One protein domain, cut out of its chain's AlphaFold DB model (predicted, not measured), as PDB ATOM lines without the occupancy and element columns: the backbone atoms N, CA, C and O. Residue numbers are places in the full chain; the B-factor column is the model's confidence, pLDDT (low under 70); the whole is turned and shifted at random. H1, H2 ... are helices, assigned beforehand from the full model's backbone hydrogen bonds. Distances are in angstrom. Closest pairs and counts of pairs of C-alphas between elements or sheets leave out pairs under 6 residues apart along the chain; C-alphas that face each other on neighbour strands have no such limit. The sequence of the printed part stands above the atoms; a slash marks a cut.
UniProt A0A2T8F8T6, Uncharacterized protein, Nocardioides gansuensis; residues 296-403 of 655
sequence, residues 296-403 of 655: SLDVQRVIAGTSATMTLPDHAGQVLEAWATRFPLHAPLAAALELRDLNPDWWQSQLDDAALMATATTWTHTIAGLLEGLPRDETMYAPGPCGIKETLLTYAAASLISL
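This is residues 296 to 403 of the 655 residues of an uncharacterized protein of Nocardioides gansuensis (UniProt A0A2T8F8T6). H6 is the core of an all-helix domain: it runs through the middle, with H1 and H3 packed crosswise on it. The longest helix, H5, packs on the first part of H6 with its own residues 357 to 361 and then runs away from it, while H2 packs on H3. The long link after H5 sticks out with residues 372 to 378. The printed part has 108 residues with six named helices, H1 to H6 in order, and no named strand; it is compact, with a radius of gyration of the C-alphas of 14.2 A and spans of 42 by 31 by 27 A.

Start at H5, residues 354 to 371, which touches the hub H6, residues 388 to 403, about perpendicular at 87 degrees; their closest C-alphas, Ala 360 and Leu 392, are 6.0 A apart. H3, residues 331 to 342, touches H6 with residues 332 to 337 alone, closest at C-alphas Pro 332 and Ala 398, 4.5 A. H1, residues 297 to 306, touches H6 at C-alphas Ala 304 and Leu 400, its closest pair, 5.0 A. H2, residues 316 to 326, touches H3 at a steep tilt of 51 degrees, closest at C-alphas Trp 323 and Ala 331, 4.8 A. H4, residues 344 to 352, touches H6, closest at C-alphas Leu 351 and Lys 389, 7.3 A. Every O i to N i+4 pair is within hydrogen-bond range in H1, H3, H4, H5 and H6; in H2, 6 of 7 are.

Find C-alpha 354 at (-30.348, -27.724, -13.276); from there H5 runs 25.3 A to residue 371. H6 runs 23.3 A to C-alpha 403 at (-41.068, -48.211, -9.875). H2 spans 15.9 A, H3 15.7 A, H1 14.2 A and H4 12.1 A.

The farthest C-alphas, Asp 314 and Asp 377, are 43.6 A apart. The printed part has no cut, and the link from H5 to H6 is long. Mean pLDDT of the printed part is 72.1; residues 359 to 389 are among those under 70.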
ATOM      1  N   SER A 296     -44.391 -42.116   1.786       64.31
ATOM      2  CA  SER A 296     -45.632 -42.779   1.392       64.31
ATOM      3  C   SER A 296     -45.600 -43.062  -0.111       64.31
ATOM      4  O   SER A 296     -44.963 -42.330  -0.875       64.31
ATOM      5  N   LEU A 297     -46.285 -44.118  -0.556       60.88
ATOM      6  CA  LEU A 297     -46.350 -44.464  -1.981       60.88
ATOM      7  C   LEU A 297     -46.767 -43.270  -2.848       60.88
ATOM      8  O   LEU A 297     -46.291 -43.130  -3.970       60.88
ATOM      9  N   ASP A 298     -47.617 -42.389  -2.326       63.34
ATOM     10  CA  ASP A 298     -48.035 -41.187  -3.037       63.34
ATOM     11  C   ASP A 298     -46.903 -40.165  -3.137       63.34
ATOM     12  O   ASP A 298     -46.659 -39.646  -4.223       63.34
ATOM     13  N   VAL A 299     -46.126 -39.948  -2.073       67.12
ATOM     14  CA  VAL A 299     -44.929 -39.099  -2.151       67.12
ATOM     15  C   VAL A 299     -43.900 -39.696  -3.116       67.12
ATOM     16  O   VAL A 299     -43.390 -38.973  -3.967       67.12
ATOM     17  N   GLN A 300     -43.660 -41.010  -3.075       66.69
ATOM     18  CA  GLN A 300     -42.759 -41.689  -4.016       66.69
ATOM     19  C   GLN A 300     -43.223 -41.548  -5.470       66.69
ATOM     20  O   GLN A 300     -42.417 -41.246  -6.345       66.69
ATOM     21  N   ARG A 301     -44.522 -41.719  -5.749       69.00
ATOM     22  CA  ARG A 301     -45.088 -41.545  -7.099       69.00
ATOM     23  C   ARG A 301     -44.936 -40.120  -7.599       69.00
ATOM     24  O   ARG A 301     -44.622 -39.923  -8.770       69.00
ATOM     25  N   VAL A 302     -45.167 -39.134  -6.737       70.50
ATOM     26  CA  VAL A 302     -45.031 -37.729  -7.119       70.50
ATOM     27  C   VAL A 302     -43.551 -37.415  -7.370       70.50
ATOM     28  O   VAL A 302     -43.243 -36.831  -8.408       70.50
ATOM     29  N   ILE A 303     -42.628 -37.877  -6.515       69.94
ATOM     30  CA  ILE A 303     -41.179 -37.729  -6.741       69.94
ATOM     31  C   ILE A 303     -40.793 -38.369  -8.069       69.94
ATOM     32  O   ILE A 303     -40.265 -37.684  -8.940       69.94
ATOM     33  N   ALA A 304     -41.141 -39.638  -8.276       70.62
ATOM     34  CA  ALA A 304     -40.815 -40.362  -9.494       70.62
ATOM     35  C   ALA A 304     -41.406 -39.705 -10.754       70.62
ATOM     36  O   ALA A 304     -40.730 -39.622 -11.776       70.62
ATOM     37  N   GLY A 305     -42.629 -39.170 -10.677       74.25
ATOM     38  CA  GLY A 305     -43.251 -38.419 -11.768       74.25
ATOM     39  C   GLY A 305     -42.496 -37.135 -12.120       74.25
ATOM     40  O   GLY A 305     -42.382 -36.792 -13.294       74.25
ATOM     41  N   THR A 306     -41.928 -36.448 -11.127       68.00
ATOM     42  CA  THR A 306     -41.090 -35.256 -11.357       68.00
ATOM     43  C   THR A 306     -39.647 -35.582 -11.740       68.00
ATOM     44  O   THR A 306     -38.971 -34.752 -12.342       68.00
ATOM     45  N   SER A 307     -39.183 -36.792 -11.431       71.62
ATOM     46  CA  SER A 307     -37.858 -37.304 -11.784       71.62
ATOM     47  C   SER A 307     -37.861 -38.100 -13.091       71.62
ATOM     48  O   SER A 307     -36.873 -38.755 -13.399       71.62
ATOM     49  N   ALA A 308     -38.930 -38.033 -13.891       69.81
ATOM     50  CA  ALA A 308     -39.071 -38.795 -15.135       69.81
ATOM     51  C   ALA A 308     -37.968 -38.523 -16.185       69.81
ATOM     52  O   ALA A 308     -37.842 -39.276 -17.148       69.81
ATOM     53  N   THR A 309     -37.171 -37.462 -16.017       76.75
ATOM     54  CA  THR A 309     -36.011 -37.149 -16.866       76.75
ATOM     55  C   THR A 309     -34.730 -37.877 -16.451       76.75
ATOM     56  O   THR A 309     -33.816 -38.005 -17.264       76.75
ATOM     57  N   MET A 310     -34.646 -38.374 -15.214       82.88
ATOM     58  CA  MET A 310     -33.471 -39.081 -14.707       82.88
ATOM     59  C   MET A 310     -33.429 -40.490 -15.299       82.88
ATOM     60  O   MET A 310     -34.281 -41.337 -15.032       82.88
ATOM     61  N   THR A 311     -32.411 -40.746 -16.117       87.69
ATOM     62  CA  THR A 311     -32.160 -42.074 -16.687       87.69
ATOM     63  C   THR A 311     -31.304 -42.864 -15.708       87.69
ATOM     64  O   THR A 311     -30.188 -42.446 -15.409       87.69
ATOM     65  N   LEU A 312     -31.814 -43.978 -15.182       88.75
ATOM     66  CA  LEU A 312     -31.049 -44.858 -14.293       88.75
ATOM     67  C   LEU A 312     -30.009 -45.671 -15.093       88.75
ATOM     68  O   LEU A 312     -30.275 -45.997 -16.251       88.75
ATOM     69  N   PRO A 313     -28.857 -46.041 -14.502       92.38
ATOM     70  CA  PRO A 313     -27.902 -46.943 -15.144       92.38
ATOM     71  C   PRO A 313     -28.540 -48.301 -15.479       92.38
ATOM     72  O   PRO A 313     -29.371 -48.792 -14.714       92.38
ATOM     73  N   ASP A 314     -28.102 -48.956 -16.560       92.25
ATOM     74  CA  ASP A 314     -28.691 -50.219 -17.054       92.25
ATOM     75  C   ASP A 314     -28.725 -51.351 -16.004       92.25
ATOM     76  O   ASP A 314     -29.575 -52.240 -16.051       92.25
ATOM     77  N   HIS A 315     -27.817 -51.317 -15.024       91.38
ATOM     78  CA  HIS A 315     -27.726 -52.295 -13.936       91.38
ATOM     79  C   HIS A 315     -28.522 -51.909 -12.676       91.38
ATOM     80  O   HIS A 315     -28.485 -52.643 -11.689       91.38
ATOM     81  N   ALA A 316     -29.273 -50.801 -12.679       90.06
ATOM     82  CA  ALA A 316     -30.052 -50.350 -11.523       90.06
ATOM     83  C   ALA A 316     -31.058 -51.397 -11.023       90.06
ATOM     84  O   ALA A 316     -31.200 -51.582  -9.816       90.06
ATOM     85  N   GLY A 317     -31.697 -52.134 -11.937       89.38
ATOM     86  CA  GLY A 317     -32.600 -53.230 -11.576       89.38
ATOM     87  C   GLY A 317     -31.895 -54.366 -10.826       89.38
ATOM     88  O   GLY A 317     -32.429 -54.864  -9.841       89.38
ATOM     89  N   GLN A 318     -30.669 -54.722 -11.232       90.44
ATOM     90  CA  GLN A 318     -29.875 -55.773 -10.576       90.44
ATOM     91  C   GLN A 318     -29.441 -55.347  -9.171       90.44
ATOM     92  O   GLN A 318     -29.525 -56.134  -8.228       90.44
ATOM     93  N   VAL A 319     -29.020 -54.087  -9.016       89.88
ATOM     94  CA  VAL A 319     -28.666 -53.512  -7.710       89.88
ATOM     95  C   VAL A 319     -29.883 -53.504  -6.781       89.88
ATOM     96  O   VAL A 319     -29.780 -53.932  -5.631       89.88
ATOM     97  N   LEU A 320     -31.052 -53.084  -7.279       88.38
ATOM     98  CA  LEU A 320     -32.295 -53.127  -6.510       88.38
ATOM     99  C   LEU A 320     -32.645 -54.547  -6.075       88.38
ATOM    100  O   LEU A 320     -32.956 -54.753  -4.909       88.38
ATOM    101  N   GLU A 321     -32.607 -55.519  -6.982       88.69
ATOM    102  CA  GLU A 321     -32.953 -56.908  -6.672       88.69
ATOM    103  C   GLU A 321     -32.013 -57.505  -5.616       88.69
ATOM    104  O   GLU A 321     -32.467 -58.164  -4.672       88.69
ATOM    105  N   ALA A 322     -30.713 -57.205  -5.708       89.69
ATOM    106  CA  ALA A 322     -29.718 -57.627  -4.727       89.69
ATOM    107  C   ALA A 322     -30.018 -57.077  -3.322       89.69
ATOM    108  O   ALA A 322     -29.944 -57.822  -2.339       89.69
ATOM    109  N   TRP A 323     -30.404 -55.800  -3.217       89.38
ATOM    110  CA  TRP A 323     -30.824 -55.209  -1.947       89.38
ATOM    111  C   TRP A 323     -32.192 -55.704  -1.489       89.38
ATOM    112  O   TRP A 323     -32.341 -56.030  -0.319       89.38
ATOM    113  N   ALA A 324     -33.174 -55.810  -2.382       87.75
ATOM    114  CA  ALA A 324     -34.536 -56.230  -2.056       87.75
ATOM    115  C   ALA A 324     -34.578 -57.657  -1.503       87.75
ATOM    116  O   ALA A 324     -35.377 -57.955  -0.618       87.75
ATOM    117  N   THR A 325     -33.670 -58.516  -1.970       88.38
ATOM    118  CA  THR A 325     -33.504 -59.883  -1.464       88.38
ATOM    119  C   THR A 325     -33.029 -59.919  -0.007       88.38
ATOM    120  O   THR A 325     -33.354 -60.856   0.718       88.38
ATOM    121  N   ARG A 326     -32.251 -58.923   0.436       86.50
ATOM    122  CA  ARG A 326     -31.626 -58.906   1.771       86.50
ATOM    123  C   ARG A 326     -32.341 -57.980   2.752       86.50
ATOM    124  O   ARG A 326     -32.557 -58.347   3.899       86.50
ATOM    125  N   PHE A 327     -32.700 -56.789   2.289       88.00
ATOM    126  CA  PHE A 327     -33.212 -55.668   3.072       88.00
ATOM    127  C   PHE A 327     -34.363 -54.988   2.316       88.00
ATOM    128  O   PHE A 327     -34.226 -53.833   1.910       88.00
ATOM    129  N   PRO A 328     -35.502 -55.676   2.109       85.00
ATOM    130  CA  PRO A 328     -36.592 -55.192   1.258       85.00
ATOM    131  C   PRO A 328     -37.066 -53.782   1.623       85.00
ATOM    132  O   PRO A 328     -37.341 -52.979   0.739       85.00
ATOM    133  N   LEU A 329     -37.071 -53.457   2.919       82.00
ATOM    134  CA  LEU A 329     -37.491 -52.159   3.438       82.00
ATOM    135  C   LEU A 329     -36.573 -50.996   3.036       82.00
ATOM    136  O   LEU A 329     -37.041 -49.902   2.749       82.00
ATOM    137  N   HIS A 330     -35.266 -51.238   2.997       85.19
ATOM    138  CA  HIS A 330     -34.263 -50.204   2.728       85.19
ATOM    139  C   HIS A 330     -33.779 -50.245   1.278       85.19
ATOM    140  O   HIS A 330     -32.975 -49.408   0.870       85.19
ATOM    141  N   ALA A 331     -34.251 -51.221   0.496       86.62
ATOM    142  CA  ALA A 331     -33.671 -51.565  -0.788       86.62
ATOM    143  C   ALA A 331     -33.641 -50.421  -1.801       86.62
ATOM    144  O   ALA A 331     -32.586 -50.237  -2.402       86.62
ATOM    145  N   PRO A 332     -34.698 -49.607  -1.982       85.56
ATOM    146  CA  PRO A 332     -34.642 -48.526  -2.961       85.56
ATOM    147  C   PRO A 332     -33.592 -47.466  -2.622       85.56
ATOM    148  O   PRO A 332     -32.855 -47.019  -3.501       85.56
ATOM    149  N   LEU A 333     -33.495 -47.088  -1.345       85.00
ATOM    150  CA  LEU A 333     -32.572 -46.049  -0.894       85.00
ATOM    151  C   LEU A 333     -31.131 -46.574  -0.820       85.00
ATOM    152  O   LEU A 333     -30.211 -45.905  -1.284       85.00
ATOM    153  N   ALA A 334     -30.933 -47.810  -0.356       86.81
ATOM    154  CA  ALA A 334     -29.630 -48.469  -0.383       86.81
ATOM    155  C   ALA A 334     -29.136 -48.723  -1.822       86.81
ATOM    156  O   ALA A 334     -27.958 -48.520  -2.110       86.81
ATOM    157  N   ALA A 335     -30.032 -49.078  -2.750       88.94
ATOM    158  CA  ALA A 335     -29.707 -49.217  -4.168       88.94
ATOM    159  C   ALA A 335     -29.334 -47.875  -4.809       88.94
ATOM    160  O   ALA A 335     -28.396 -47.820  -5.598       88.94
ATOM    161  N   ALA A 336     -30.018 -46.784  -4.455       88.75
ATOM    162  CA  ALA A 336     -29.651 -45.445  -4.908       88.75
ATOM    163  C   ALA A 336     -28.239 -45.044  -4.439       88.75
ATOM    164  O   ALA A 336     -27.444 -44.556  -5.244       88.75
ATOM    165  N   LEU A 337     -27.910 -45.296  -3.167       88.06
ATOM    166  CA  LEU A 337     -26.572 -45.053  -2.613       88.06
ATOM    167  C   LEU A 337     -25.503 -45.934  -3.277       88.06
ATOM    168  O   LEU A 337     -24.405 -45.457  -3.562       88.06
ATOM    169  N   GLU A 338     -25.823 -47.191  -3.585       89.12
ATOM    170  CA  GLU A 338     -24.915 -48.068  -4.327       89.12
ATOM    171  C   GLU A 338     -24.700 -47.581  -5.762       89.12
ATOM    172  O   GLU A 338     -23.568 -47.540  -6.234       89.12
ATOM    173  N   LEU A 339     -25.757 -47.151  -6.454       89.81
ATOM    174  CA  LEU A 339     -25.647 -46.629  -7.816       89.81
ATOM    175  C   LEU A 339     -24.837 -45.338  -7.881       89.81
ATOM    176  O   LEU A 339     -24.086 -45.170  -8.843       89.81
ATOM    177  N   ARG A 340     -24.940 -44.470  -6.866       89.06
ATOM    178  CA  ARG A 340     -24.052 -43.313  -6.696       89.06
ATOM    179  C   ARG A 340     -22.590 -43.750  -6.659       89.06
ATOM    180  O   ARG A 340     -21.772 -43.203  -7.392       89.06
ATOM    181  N   ASP A 341     -22.269 -44.725  -5.812       84.69
ATOM    182  CA  ASP A 341     -20.890 -45.173  -5.605       84.69
ATOM    183  C   ASP A 341     -20.349 -45.945  -6.830       84.69
ATOM    184  O   ASP A 341     -19.171 -45.826  -7.173       84.69
ATOM    185  N   LEU A 342     -21.201 -46.700  -7.532       85.38
ATOM    186  CA  LEU A 342     -20.841 -47.430  -8.753       85.38
ATOM    187  C   LEU A 342     -20.711 -46.520  -9.985       85.38
ATOM    188  O   LEU A 342     -19.896 -46.813 -10.868       85.38
ATOM    189  N   ASN A 343     -21.479 -45.424 -10.041       89.19
ATOM    190  CA  ASN A 343     -21.589 -44.531 -11.198       89.19
ATOM    191  C   ASN A 343     -21.436 -43.050 -10.795       89.19
ATOM    192  O   ASN A 343     -22.376 -42.265 -10.960       89.19
ATOM    193  N   PRO A 344     -20.262 -42.630 -10.294       85.50
ATOM    194  CA  PRO A 344     -20.064 -41.269  -9.798       85.50
ATOM    195  C   PRO A 344     -20.255 -40.201 -10.884       85.50
ATOM    196  O   PRO A 344     -20.831 -39.157 -10.603       85.50
ATOM    197  N   ASP A 345     -19.847 -40.468 -12.129       86.50
ATOM    198  CA  ASP A 345     -20.017 -39.519 -13.243       86.50
ATOM    199  C   ASP A 345     -21.491 -39.347 -13.619       86.50
ATOM    200  O   ASP A 345     -21.959 -38.237 -13.868       86.50
ATOM    201  N   TRP A 346     -22.249 -40.449 -13.606       90.75
ATOM    202  CA  TRP A 346     -23.695 -40.394 -13.768       90.75
ATOM    203  C   TRP A 346     -24.313 -39.591 -12.629       90.75
ATOM    204  O   TRP A 346     -25.048 -38.646 -12.896       90.75
ATOM    205  N   TRP A 347     -23.967 -39.890 -11.377       87.62
ATOM    206  CA  TRP A 347     -24.498 -39.166 -10.228       87.62
ATOM    207  C   TRP A 347     -24.205 -37.667 -10.301       87.62
ATOM    208  O   TRP A 347     -25.105 -36.850 -10.118       87.62
ATOM    209  N   GLN A 348     -22.969 -37.303 -10.649       85.25
ATOM    210  CA  GLN A 348     -22.570 -35.915 -10.834       85.25
ATOM    211  C   GLN A 348     -23.343 -35.258 -11.983       85.25
ATOM    212  O   GLN A 348     -23.826 -34.144 -11.821       85.25
ATOM    213  N   SER A 349     -23.558 -35.967 -13.098       88.12
ATOM    214  CA  SER A 349     -24.368 -35.451 -14.209       88.12
ATOM    215  C   SER A 349     -25.814 -35.160 -13.792       88.12
ATOM    216  O   SER A 349     -26.401 -34.196 -14.274       88.12
ATOM    217  N   GLN A 350     -26.374 -35.945 -12.863       86.00
ATOM    218  CA  GLN A 350     -27.698 -35.677 -12.298       86.00
ATOM    219  C   GLN A 350     -27.680 -34.487 -11.327       86.00
ATOM    220  O   GLN A 350     -28.616 -33.694 -11.318       86.00
ATOM    221  N   LEU A 351     -26.620 -34.319 -10.526       79.38
ATOM    222  CA  LEU A 351     -26.455 -33.141  -9.659       79.38
ATOM    223  C   LEU A 351     -26.282 -31.839 -10.455       79.38
ATOM    224  O   LEU A 351     -26.705 -30.776  -9.991       79.38
ATOM    225  N   ASP A 352     -25.661 -31.923 -11.629       83.00
ATOM    226  CA  ASP A 352     -25.437 -30.794 -12.534       83.00
ATOM    227  C   ASP A 352     -26.669 -30.482 -13.402       83.00
ATOM    228  O   ASP A 352     -26.760 -29.394 -13.979       83.00
ATOM    229  N   ASP A 353     -27.648 -31.393 -13.463       83.06
ATOM    230  CA  ASP A 353     -28.925 -31.155 -14.130       83.06
ATOM    231  C   ASP A 353     -29.731 -30.102 -13.352       83.06
ATOM    232  O   ASP A 353     -30.395 -30.355 -12.341       83.06
ATOM    233  N   ALA A 354     -29.669 -28.870 -13.857       72.44
ATOM    234  CA  ALA A 354     -30.348 -27.724 -13.276       72.44
ATOM    235  C   ALA A 354     -31.874 -27.907 -13.194       72.44
ATOM    236  O   ALA A 354     -32.485 -27.362 -12.275       72.44
ATOM    237  N   ALA A 355     -32.492 -28.669 -14.104       71.88
ATOM    238  CA  ALA A 355     -33.929 -28.927 -14.078       71.88
ATOM    239  C   ALA A 355     -34.284 -29.911 -12.959       71.88
ATOM    240  O   ALA A 355     -35.207 -29.656 -12.181       71.88
ATOM    241  N   LEU A 356     -33.505 -30.988 -12.814       70.56
ATOM    242  CA  LEU A 356     -33.659 -31.926 -11.703       70.56
ATOM    243  C   LEU A 356     -33.442 -31.218 -10.359       70.56
ATOM    244  O   LEU A 356     -34.222 -31.394  -9.420       70.56
ATOM    245  N   MET A 357     -32.438 -30.343 -10.281       70.94
ATOM    246  CA  MET A 357     -32.137 -29.608  -9.057       70.94
ATOM    247  C   MET A 357     -33.146 -28.507  -8.722       70.94
ATOM    248  O   MET A 357     -33.445 -28.290  -7.544       70.94
ATOM    249  N   ALA A 358     -33.695 -27.818  -9.723       70.88
ATOM    250  CA  ALA A 358     -34.788 -26.867  -9.536       70.88
ATOM    251  C   ALA A 358     -36.035 -27.566  -8.983       70.88
ATOM    252  O   ALA A 358     -36.645 -27.089  -8.020       70.88
ATOM    253  N   THR A 359     -36.354 -28.739  -9.529       68.12
ATOM    254  CA  THR A 359     -37.403 -29.617  -9.021       68.12
ATOM    255  C   THR A 359     -37.115 -29.999  -7.567       68.12
ATOM    256  O   THR A 359     -37.917 -29.684  -6.693       68.12
ATOM    257  N   ALA A 360     -35.944 -30.565  -7.259       63.72
ATOM    258  CA  ALA A 360     -35.537 -30.966  -5.905       63.72
ATOM    259  C   ALA A 360     -35.564 -29.808  -4.874       63.72
ATOM    260  O   ALA A 360     -35.981 -29.964  -3.723       63.72
ATOM    261  N   THR A 361     -35.172 -28.604  -5.285       65.69
ATOM    262  CA  THR A 361     -35.233 -27.409  -4.425       65.69
ATOM    263  C   THR A 361     -36.683 -26.998  -4.159       65.69
ATOM    264  O   THR A 361     -37.058 -26.706  -3.022       65.69
ATOM    265  N   THR A 362     -37.528 -27.038  -5.192       67.00
ATOM    266  CA  THR A 362     -38.973 -26.795  -5.068       67.00
ATOM    267  C   THR A 362     -39.611 -27.805  -4.113       67.00
ATOM    268  O   THR A 362     -40.376 -27.413  -3.236       67.00
ATOM    269  N   TRP A 363     -39.203 -29.073  -4.191       65.31
ATOM    270  CA  TRP A 363     -39.611 -30.133  -3.270       65.31
ATOM    271  C   TRP A 363     -39.267 -29.843  -1.818       65.31
ATOM    272  O   TRP A 363     -40.126 -29.988  -0.957       65.31
ATOM    273  N   THR A 364     -38.045 -29.385  -1.547       62.66
ATOM    274  CA  THR A 364     -37.624 -29.028  -0.183       62.66
ATOM    275  C   THR A 364     -38.556 -27.970   0.402       62.66
ATOM    276  O   THR A 364     -38.970 -28.066   1.552       62.66
ATOM    277  N   HIS A 365     -38.957 -26.992  -0.413       61.31
ATOM    278  CA  HIS A 365     -39.909 -25.964  -0.006       61.31
ATOM    279  C   HIS A 365     -41.346 -26.475   0.134       61.31
ATOM    280  O   HIS A 365     -42.056 -26.011   1.023       61.31
ATOM    281  N   THR A 366     -41.789 -27.408  -0.709       61.47
ATOM    282  CA  THR A 366     -43.127 -28.009  -0.616       61.47
ATOM    283  C   THR A 366     -43.250 -28.931   0.591       61.47
ATOM    284  O   THR A 366     -44.234 -28.831   1.314       61.47
ATOM    285  N   ILE A 367     -42.247 -29.774   0.853       58.53
ATOM    286  CA  ILE A 367     -42.181 -30.624   2.046       58.53
ATOM    287  C   ILE A 367     -42.102 -29.743   3.291       58.53
ATOM    288  O   ILE A 367     -42.914 -29.913   4.191       58.53
ATOM    289  N   ALA A 368     -41.228 -28.729   3.311       55.56
ATOM    290  CA  ALA A 368     -41.185 -27.768   4.413       55.56
ATOM    291  C   ALA A 368     -42.540 -27.067   4.627       55.56
ATOM    292  O   ALA A 368     -42.974 -26.918   5.761       55.56
ATOM    293  N   GLY A 369     -43.249 -26.698   3.555       54.56
ATOM    294  CA  GLY A 369     -44.579 -26.086   3.638       54.56
ATOM    295  C   GLY A 369     -45.701 -27.038   4.079       54.56
ATOM    296  O   GLY A 369     -46.659 -26.589   4.700       54.56
ATOM    297  N   LEU A 370     -45.595 -28.336   3.779       49.81
ATOM    298  CA  LEU A 370     -46.501 -29.375   4.289       49.81
ATOM    299  C   LEU A 370     -46.239 -29.653   5.776       49.81
ATOM    300  O   LEU A 370     -47.185 -29.815   6.540       49.81
ATOM    301  N   LEU A 371     -44.969 -29.633   6.188       45.84
ATOM    302  CA  LEU A 371     -44.547 -29.779   7.582       45.84
ATOM    303  C   LEU A 371     -44.850 -28.525   8.425       45.84
ATOM    304  O   LEU A 371     -45.065 -28.639   9.622       45.84
ATOM    305  N   GLU A 372     -44.960 -27.333   7.828       46.38
ATOM    306  CA  GLU A 372     -45.355 -26.088   8.519       46.38
ATOM    307  C   GLU A 372     -46.790 -26.110   9.099       46.38
ATOM    308  O   GLU A 372     -47.153 -25.202   9.855       46.38
ATOM    309  N   GLY A 373     -47.604 -27.120   8.762       44.50
ATOM    310  CA  GLY A 373     -48.891 -27.405   9.408       44.50
ATOM    311  C   GLY A 373     -48.785 -28.174  10.733       44.50
ATOM    312  O   GLY A 373     -49.776 -28.239  11.460       44.50
ATOM    313  N   LEU A 374     -47.610 -28.723  11.058       38.28
ATOM    314  CA  LEU A 374     -47.312 -29.397  12.323       38.28
ATOM    315  C   LEU A 374     -46.834 -28.376  13.381       38.28
ATOM    316  O   LEU A 374     -46.361 -27.288  13.023       38.28
ATOM    317  N   PRO A 375     -46.990 -28.657  14.690       38.31
ATOM    318  CA  PRO A 375     -46.490 -27.795  15.760       38.31
ATOM    319  C   PRO A 375     -45.007 -27.444  15.553       38.31
ATOM    320  O   PRO A 375     -44.185 -28.289  15.225       38.31
ATOM    321  N   ARG A 376     -44.647 -26.166  15.723       44.28
ATOM    322  CA  ARG A 376     -43.334 -25.597  15.336       44.28
ATOM    323  C   ARG A 376     -42.137 -26.041  16.180       44.28
ATOM    324  O   ARG A 376     -41.035 -25.533  15.966       44.28
ATOM    325  N   ASP A 377     -42.346 -26.966  17.095       37.44
ATOM    326  CA  ASP A 377     -41.312 -27.473  17.988       37.44
ATOM    327  C   ASP A 377     -40.484 -28.570  17.270       37.44
ATOM    328  O   ASP A 377     -39.369 -28.887  17.680       37.44
ATOM    329  N   GLU A 378     -40.967 -29.040  16.110       39.06
ATOM    330  CA  GLU A 378     -40.431 -30.148  15.309       39.06
ATOM    331  C   GLU A 378     -39.685 -29.678  14.041       39.06
ATOM    332  O   GLU A 378     -40.032 -30.011  12.905       39.06
ATOM    333  N   THR A 379     -38.642 -28.857  14.188       39.00
ATOM    334  CA  THR A 379     -37.798 -28.532  13.020       39.00
ATOM    335  C   THR A 379     -36.844 -29.681  12.700       39.00
ATOM    336  O   THR A 379     -35.932 -29.984  13.460       39.00
ATOM    337  N   MET A 380     -37.064 -30.297  11.538       38.03
ATOM    338  CA  MET A 380     -36.195 -31.278  10.889       38.03
ATOM    339  C   MET A 380     -34.734 -30.789  10.914       38.03
ATOM    340  O   MET A 380     -34.415 -29.738  10.347       38.03
ATOM    341  N   TYR A 381     -33.861 -31.530  11.603       38.47
ATOM    342  CA  TYR A 381     -32.424 -31.272  11.604       38.47
ATOM    343  C   TYR A 381     -31.901 -31.246  10.162       38.47
ATOM    344  O   TYR A 381     -32.384 -31.972   9.290       38.47
ATOM    345  N   ALA A 382     -30.933 -30.359   9.910       34.66
ATOM    346  CA  ALA A 382     -30.224 -30.275   8.637       34.66
ATOM    347  C   ALA A 382     -29.799 -31.685   8.175       34.66
ATOM    348  O   ALA A 382     -29.423 -32.492   9.029       34.66
ATOM    349  N   PRO A 383     -29.860 -31.993   6.864       39.28
ATOM    350  CA  PRO A 383     -29.497 -33.319   6.374       39.28
ATOM    351  C   PRO A 383     -28.085 -33.661   6.836       39.28
ATOM    352  O   PRO A 383     -27.273 -32.755   7.041       39.28
ATOM    353  N   GLY A 384     -27.844 -34.957   7.036       41.62
ATOM    354  CA  GLY A 384     -26.587 -35.500   7.535       41.62
ATOM    355  C   GLY A 384     -25.363 -35.155   6.664       41.62
ATOM    356  O   GLY A 384     -25.329 -34.154   5.956       41.62
ATOM    357  N   PRO A 385     -24.291 -35.959   6.689       35.22
ATOM    358  CA  PRO A 385     -23.037 -35.620   6.002       35.22
ATOM    359  C   PRO A 385     -23.178 -35.407   4.480       35.22
ATOM    360  O   PRO A 385     -22.289 -34.824   3.863       35.22
ATOM    361  N   CYS A 386     -24.289 -35.844   3.884       47.81
ATOM    362  CA  CYS A 386     -24.688 -35.536   2.521       47.81
ATOM    363  C   CYS A 386     -25.416 -34.181   2.446       47.81
ATOM    364  O   CYS A 386     -26.419 -33.943   3.119       47.81
ATOM    365  N   GLY A 387     -24.953 -33.280   1.578       60.22
ATOM    366  CA  GLY A 387     -25.625 -31.996   1.371       60.22
ATOM    367  C   GLY A 387     -27.097 -32.184   0.969       60.22
ATOM    368  O   GLY A 387     -27.469 -33.212   0.401       60.22
ATOM    369  N   ILE A 388     -27.948 -31.172   1.202       63.59
ATOM    370  CA  ILE A 388     -29.390 -31.189   0.845       63.59
ATOM    371  C   ILE A 388     -29.623 -31.759  -0.567       63.59
ATOM    372  O   ILE A 388     -30.513 -32.581  -0.772       63.59
ATOM    373  N   LYS A 389     -28.782 -31.367  -1.533       68.25
ATOM    374  CA  LYS A 389     -28.863 -31.828  -2.926       68.25
ATOM    375  C   LYS A 389     -28.698 -33.341  -3.077       68.25
ATOM    376  O   LYS A 389     -29.465 -33.970  -3.794       68.25
ATOM    377  N   GLU A 390     -27.712 -33.918  -2.400       70.00
ATOM    378  CA  GLU A 390     -27.405 -35.348  -2.478       70.00
ATOM    379  C   GLU A 390     -28.506 -36.173  -1.824       70.00
ATOM    380  O   GLU A 390     -28.925 -37.186  -2.377       70.00
ATOM    381  N   THR A 391     -29.031 -35.701  -0.692       71.94
ATOM    382  CA  THR A 391     -30.176 -36.326  -0.023       71.94
ATOM    383  C   THR A 391     -31.373 -36.401  -0.975       71.94
ATOM    384  O   THR A 391     -31.911 -37.479  -1.214       71.94
ATOM    385  N   LEU A 392     -31.738 -35.279  -1.605       69.88
ATOM    386  CA  LEU A 392     -32.864 -35.215  -2.544       69.88
ATOM    387  C   LEU A 392     -32.660 -36.099  -3.777       69.88
ATOM    388  O   LEU A 392     -33.595 -36.780  -4.197       69.88
ATOM    389  N   LEU A 393     -31.451 -36.118  -4.341       73.62
ATOM    390  CA  LEU A 393     -31.137 -36.977  -5.480       73.62
ATOM    391  C   LEU A 393     -31.224 -38.461  -5.106       73.62
ATOM    392  O   LEU A 393     -31.712 -39.270  -5.893       73.62
ATOM    393  N   THR A 394     -30.835 -38.815  -3.881       77.62
ATOM    394  CA  THR A 394     -30.977 -40.181  -3.366       77.62
ATOM    395  C   THR A 394     -32.445 -40.581  -3.246       77.62
ATOM    396  O   THR A 394     -32.810 -41.676  -3.670       77.62
ATOM    397  N   TYR A 395     -33.318 -39.678  -2.796       77.56
ATOM    398  CA  TYR A 395     -34.766 -39.911  -2.791       77.56
ATOM    399  C   TYR A 395     -35.381 -40.016  -4.186       77.56
ATOM    400  O   TYR A 395     -36.242 -40.868  -4.411       77.56
ATOM    401  N   ALA A 396     -34.941 -39.176  -5.123       75.56
ATOM    402  CA  ALA A 396     -35.372 -39.232  -6.517       75.56
ATOM    403  C   ALA A 396     -35.004 -40.578  -7.155       75.56
ATOM    404  O   ALA A 396     -35.875 -41.277  -7.676       75.56
ATOM    405  N   ALA A 397     -33.738 -40.981  -7.023       75.00
ATOM    406  CA  ALA A 397     -33.248 -42.276  -7.473       75.00
ATOM    407  C   ALA A 397     -34.034 -43.421  -6.822       75.00
ATOM    408  O   ALA A 397     -34.570 -44.264  -7.530       75.00
ATOM    409  N   ALA A 398     -34.183 -43.418  -5.494       76.88
ATOM    410  CA  ALA A 398     -34.926 -44.443  -4.762       76.88
ATOM    411  C   ALA A 398     -36.387 -44.553  -5.227       76.88
ATOM    412  O   ALA A 398     -36.915 -45.656  -5.377       76.88
ATOM    413  N   SER A 399     -37.039 -43.423  -5.504       76.56
ATOM    414  CA  SER A 399     -38.426 -43.397  -5.977       76.56
ATOM    415  C   SER A 399     -38.556 -43.984  -7.384       76.56
ATOM    416  O   SER A 399     -39.451 -44.789  -7.626       76.56
ATOM    417  N   LEU A 400     -37.639 -43.651  -8.299       73.88
ATOM    418  CA  LEU A 400     -37.598 -44.245  -9.641       73.88
ATOM    419  C   LEU A 400     -37.278 -45.739  -9.595       73.88
ATOM    420  O   LEU A 400     -37.928 -46.534 -10.267       73.88
ATOM    421  N   ILE A 401     -36.310 -46.125  -8.765       74.56
ATOM    422  CA  ILE A 401     -35.915 -47.516  -8.544       74.56
ATOM    423  C   ILE A 401     -37.108 -48.326  -8.020       74.56
ATOM    424  O   ILE A 401     -37.372 -49.417  -8.517       74.56
ATOM    425  N   SER A 402     -37.893 -47.775  -7.091       72.81
ATOM    426  CA  SER A 402     -39.099 -48.430  -6.559       72.81
ATOM    427  C   SER A 402     -40.153 -48.718  -7.635       72.81
ATOM    428  O   SER A 402     -40.928 -49.661  -7.487       72.81
ATOM    429  N   LEU A 403     -40.179 -47.954  -8.736       75.88
ATOM    430  CA  LEU A 403     -41.068 -48.211  -9.875       75.88
ATOM    431  C   LEU A 403     -40.583 -49.342 -10.794       75.88
ATOM    432  O   LEU A 403     -41.375 -49.846 -11.589       75.88
TER     433      LEU A 403